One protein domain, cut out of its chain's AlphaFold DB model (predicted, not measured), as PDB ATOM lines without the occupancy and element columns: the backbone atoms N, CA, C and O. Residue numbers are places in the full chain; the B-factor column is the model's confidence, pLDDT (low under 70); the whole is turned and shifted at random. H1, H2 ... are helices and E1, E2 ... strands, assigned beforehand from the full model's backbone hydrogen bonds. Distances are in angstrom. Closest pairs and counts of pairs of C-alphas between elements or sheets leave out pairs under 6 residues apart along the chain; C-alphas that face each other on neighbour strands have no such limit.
ATOM      1  N   VAL A  35      23.943   3.098 105.093       57.94
ATOM      2  CA  VAL A  35      23.108   4.050 105.827       57.94
ATOM      3  C   VAL A  35      22.836   3.464 107.216       57.94
ATOM      4  O   VAL A  35      22.257   2.375 107.313       57.94
ATOM      5  N   PRO A  36      23.221   4.153 108.307       54.47
ATOM      6  CA  PRO A  36      22.871   3.724 109.654       54.47
ATOM      7  C   PRO A  36      21.351   3.543 109.764       54.47
ATOM      8  O   PRO A  36      20.603   4.424 109.343       54.47
ATOM      9  N   ARG A  37      20.900   2.427 110.361       58.56
ATOM     10  CA  ARG A  37      19.483   2.010 110.532       58.56
ATOM     11  C   ARG A  37      18.811   1.295 109.343       58.56
ATOM     12  O   ARG A  37      17.629   0.987 109.451       58.56
ATOM     13  N   TYR A  38      19.539   0.969 108.269       58.91
ATOM     14  CA  TYR A  38      19.023   0.189 107.125       58.91
ATOM     15  C   TYR A  38      19.897  -1.028 106.767       58.91
ATOM     16  O   TYR A  38      19.935  -1.453 105.616       58.91
ATOM     17  N   THR A  39      20.594  -1.613 107.743       63.66
ATOM     18  CA  THR A  39      21.592  -2.681 107.541       63.66
ATOM     19  C   THR A  39      21.054  -3.894 106.775       63.66
ATOM     20  O   THR A  39      21.703  -4.331 105.829       63.66
ATOM     21  N   ASP A  40      19.852  -4.383 107.094       64.75
ATOM     22  CA  ASP A  40      19.248  -5.540 106.405       64.75
ATOM     23  C   ASP A  40      18.876  -5.222 104.943       64.75
ATOM     24  O   ASP A  40      18.989  -6.061 104.043       64.75
ATOM     25  N   TYR A  41      18.487  -3.971 104.681       67.00
ATOM     26  CA  TYR A  41      18.193  -3.475 103.337       67.00
ATOM     27  C   TYR A  41      19.475  -3.323 102.509       67.00
ATOM     28  O   TYR A  41      19.528  -3.775 101.363       67.00
ATOM     29  N   CYS A  42      20.523  -2.741 103.101       63.12
ATOM     30  CA  CYS A  42      21.855  -2.643 102.505       63.12
ATOM     31  C   CYS A  42      22.410  -4.039 102.175       63.12
ATOM     32  O   CYS A  42      22.871  -4.256 101.055       63.12
ATOM     33  N   ALA A  43      22.288  -4.998 103.100       70.25
ATOM     34  CA  ALA A  43      22.733  -6.378 102.914       70.25
ATOM     35  C   ALA A  43      22.004  -7.071 101.753       70.25
ATOM     36  O   ALA A  43      22.646  -7.639 100.873       70.25
ATOM     37  N   THR A  44      20.675  -6.959 101.684       74.62
ATOM     38  CA  THR A  44      19.880  -7.560 100.598       74.62
ATOM     39  C   THR A  44      20.215  -6.942  99.233       74.62
ATOM     40  O   THR A  44      20.285  -7.640  98.221       74.62
ATOM     41  N   LYS A  45      20.460  -5.626  99.181       71.69
ATOM     42  CA  LYS A  45      20.829  -4.929  97.939       71.69
ATOM     43  C   LYS A  45      22.265  -5.221  97.494       71.69
ATOM     44  O   LYS A  45      22.491  -5.344  96.290       71.69
ATOM     45  N   ALA A  46      23.192  -5.404  98.434       73.56
ATOM     46  CA  ALA A  46      24.539  -5.899  98.158       73.56
ATOM     47  C   ALA A  46      24.518  -7.359  97.669       73.56
ATOM     48  O   ALA A  46      25.164  -7.682  96.674       73.56
ATOM     49  N   ALA A  47      23.703  -8.221  98.285       78.25
ATOM     50  CA  ALA A  47      23.525  -9.607  97.850       78.25
ATOM     51  C   ALA A  47      22.990  -9.699  96.412       78.25
ATOM     52  O   ALA A  47      23.470 -10.509  95.626       78.25
ATOM     53  N   GLY A  48      22.052  -8.824  96.031       78.81
ATOM     54  CA  GLY A  48      21.557  -8.748  94.654       78.81
ATOM     55  C   GLY A  48      22.627  -8.349  93.628       78.81
ATOM     56  O   GLY A  48      22.580  -8.822  92.494       78.81
ATOM     57  N   LEU A  49      23.606  -7.520  94.014       79.19
ATOM     58  CA  LEU A  49      24.746  -7.185  93.152       79.19
ATOM     59  C   LEU A  49      25.656  -8.400  92.968       79.19
ATOM     60  O   LEU A  49      25.887  -8.800  91.829       79.19
ATOM     61  N   LEU A  50      26.071  -9.036  94.064       80.44
ATOM     62  CA  LEU A  50      26.927 -10.226  94.022       80.44
ATOM     63  C   LEU A  50      26.283 -11.381  93.245       80.44
ATOM     64  O   LEU A  50      26.947 -12.034  92.446       80.44
ATOM     65  N   LEU A  51      24.974 -11.596  93.414       84.44
ATOM     66  CA  LEU A  51      24.238 -12.605  92.653       84.44
ATOM     67  C   LEU A  51      24.313 -12.335  91.149       84.44
ATOM     68  O   LEU A  51      24.580 -13.241  90.368       84.44
ATOM     69  N   SER A  52      24.094 -11.087  90.737       83.88
ATOM     70  CA  SER A  52      24.165 -10.736  89.320       83.88
ATOM     71  C   SER A  52      25.583 -10.842  88.749       83.88
ATOM     72  O   SER A  52      25.725 -11.120  87.564       83.88
ATOM     73  N   GLU A  53      26.631 -10.636  89.555       83.62
ATOM     74  CA  GLU A  53      28.023 -10.844  89.127       83.62
ATOM     75  C   GLU A  53      28.319 -12.331  88.943       83.62
ATOM     76  O   GLU A  53      28.862 -12.721  87.912       83.62
ATOM     77  N   SER A  54      27.888 -13.171  89.889       87.31
ATOM     78  CA  SER A  54      28.007 -14.629  89.765       87.31
ATOM     79  C   SER A  54      27.288 -15.137  88.514       87.31
ATOM     80  O   SER A  54      27.853 -15.905  87.744       87.31
ATOM     81  N   LEU A  55      26.072 -14.645  88.260       85.31
ATOM     82  CA  LEU A  55      25.268 -15.077  87.117       85.31
ATOM     83  C   LEU A  55      25.882 -14.627  85.782       85.31
ATOM     84  O   LEU A  55      25.867 -15.383  84.817       85.31
ATOM     85  N   GLU A  56      26.485 -13.437  85.714       86.00
ATOM     86  CA  GLU A  56      27.253 -13.008  84.534       86.00
ATOM     87  C   GLU A  56      28.463 -13.911  84.266       86.00
ATOM     88  O   GLU A  56      28.724 -14.257  83.112       86.00
ATOM     89  N   LEU A  57      29.188 -14.312  85.315       85.94
ATOM     90  CA  LEU A  57      30.320 -15.233  85.189       85.94
ATOM     91  C   LEU A  57      29.866 -16.618  84.716       85.94
ATOM     92  O   LEU A  57      30.484 -17.184  83.817       85.94
ATOM     93  N   GLU A  58      28.760 -17.131  85.249       86.94
ATOM     94  CA  GLU A  58      28.172 -18.404  84.823       86.94
ATOM     95  C   GLU A  58      27.697 -18.364  83.362       86.94
ATOM     96  O   GLU A  58      27.967 -19.290  82.599       86.94
ATOM     97  N   LEU A  59      27.041 -17.280  82.925       85.25
ATOM     98  CA  LEU A  59      26.631 -17.102  81.522       85.25
ATOM     99  C   LEU A  59      27.824 -17.015  80.569       85.25
ATOM    100  O   LEU A  59      27.742 -17.484  79.428       85.25
ATOM    101  N   LYS A  60      28.930 -16.427  81.032       84.69
ATOM    102  CA  LYS A  60      30.188 -16.384  80.288       84.69
ATOM    103  C   LYS A  60      30.809 -17.771  80.162       84.69
ATOM    104  O   LYS A  60      31.207 -18.137  79.060       84.69
ATOM    105  N   GLU A  61      30.834 -18.547  81.242       87.88
ATOM    106  CA  GLU A  61      31.345 -19.924  81.239       87.88
ATOM    107  C   GLU A  61      30.494 -20.848  80.350       87.88
ATOM    108  O   GLU A  61      31.020 -21.674  79.610       87.88
ATOM    109  N   MET A  62      29.172 -20.651  80.338       85.81
ATOM    110  CA  MET A  62      28.243 -21.372  79.460       85.81
ATOM    111  C   MET A  62      28.321 -20.945  77.981       85.81
ATOM    112  O   MET A  62      27.635 -21.532  77.142       85.81
ATOM    113  N   GLY A  63      29.110 -19.921  77.635       83.44
ATOM    114  CA  GLY A  63      29.245 -19.428  76.259       83.44
ATOM    115  C   GLY A  63      27.981 -18.762  75.699       83.44
ATOM    116  O   GLY A  63      27.840 -18.615  74.487       83.44
ATOM    117  N   VAL A  64      27.044 -18.363  76.566       84.12
ATOM    118  CA  VAL A  64      25.766 -17.729  76.187       84.12
ATOM    119  C   VAL A  64      25.724 -16.236  76.516       84.12
ATOM    120  O   VAL A  64      24.680 -15.604  76.363       84.12
ATOM    121  N   ALA A  65      26.851 -15.651  76.924       77.00
ATOM    122  CA  ALA A  65      26.960 -14.223  77.224       77.00
ATOM    123  C   ALA A  65      26.572 -13.316  76.038       77.00
ATOM    124  O   ALA A  65      26.047 -12.232  76.264       77.00
ATOM    125  N   ASP A  66      26.737 -13.773  74.792       78.69
ATOM    126  CA  ASP A  66      26.328 -13.032  73.582       78.69
ATOM    127  C   ASP A  66      24.812 -13.109  73.296       78.69
ATOM    128  O   ASP A  66      24.287 -12.435  72.404       78.69
ATOM    129  N   GLN A  67      24.102 -13.975  74.023       81.31
ATOM    130  CA  GLN A  67      22.666 -14.214  73.882       81.31
ATOM    131  C   GLN A  67      21.886 -13.638  75.065       81.31
ATOM    132  O   GLN A  67      20.818 -13.054  74.873       81.31
ATOM    133  N   ILE A  68      22.412 -13.793  76.281       81.75
ATOM    134  CA  ILE A  68      21.765 -13.361  77.517       81.75
ATOM    135  C   ILE A  68      22.590 -12.245  78.144       81.75
ATOM    136  O   ILE A  68      23.650 -12.479  78.719       81.75
ATOM    137  N   HIS A  69      22.077 -11.023  78.053       81.88
ATOM    138  CA  HIS A  69      22.704  -9.864  78.673       81.88
ATOM    139  C   HIS A  69      22.170  -9.659  80.089       81.88
ATOM    140  O   HIS A  69      20.986  -9.873  80.362       81.88
ATOM    141  N   ILE A  70      23.030  -9.163  80.973       80.94
ATOM    142  CA  ILE A  70      22.650  -8.740  82.318       80.94
ATOM    143  C   ILE A  70      22.908  -7.245  82.447       80.94
ATOM    144  O   ILE A  70      23.869  -6.699  81.910       80.94
ATOM    145  N   THR A  71      22.001  -6.536  83.107       80.88
ATOM    146  CA  THR A  71      22.190  -5.121  83.417       80.88
ATOM    147  C   THR A  71      21.849  -4.863  84.868       80.88
ATOM    148  O   THR A  71      20.721  -5.081  85.307       80.88
ATOM    149  N   ARG A  72      22.833  -4.357  85.610       77.62
ATOM    150  CA  ARG A  72      22.654  -3.859  86.972       77.62
ATOM    151  C   ARG A  72      22.284  -2.382  86.935       77.62
ATOM    152  O   ARG A  72      23.046  -1.554  86.445       77.62
ATOM    153  N   VAL A  73      21.144  -2.038  87.519       73.81
ATOM    154  CA  VAL A  73      20.743  -0.648  87.751       73.81
ATOM    155  C   VAL A  73      20.962  -0.337  89.230       73.81
ATOM    156  O   VAL A  73      20.344  -0.965  90.092       73.81
ATOM    157  N   ILE A  74      21.845   0.624  89.530       64.88
ATOM    158  CA  ILE A  74      22.171   1.067  90.900       64.88
ATOM    159  C   ILE A  74      21.621   2.484  91.130       64.88
ATOM    160  O   ILE A  74      22.321   3.481  90.937       64.88
TER     161      ILE A  74
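Overview. This is residues 35 to 74 of the 89 residues of an uncharacterized protein of Trichobilharzia regenti (UniProt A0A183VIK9). One long helix, H1, makes most of a rod, and after a turn the chain folds back as a single strand, E1, beside the later part of H1. Residues 35 to 44, of which 39 to 44 belong to H1, stick out free. The printed part has 40 residues with H1 then E1, class mixed; it is only just loose, close to extended, with a radius of gyration of the C-alphas of 13.2 A and spans of 41 by 16 by 8 A.

Along the chain. Find C-alpha 39 at (21.592, -2.681, 107.541); from there H1, residues 39 to 61, runs 32.9 A to C-alpha 61. E1, residues 68 to 73, runs 16.4 A and ends at C-alpha 73, at (20.743, -0.648, 87.751).

Arrangement. Look at Glu 56 and Ile 70: their C-alphas, the closest of H1 and E1, are 6.7 A apart. In H1 every O i to N i+4 pair is within hydrogen-bond range. E1 pairs with no named strand.

Size, cuts and confidence. The C-alphas farthest apart, of Arg 37 and Gly 63, are 41.6 A apart. The printed part has no cut, and the link from H1 to E1 is short, with 6 residues. Confidence is low, under 70, at residues 35 to 42 and 74.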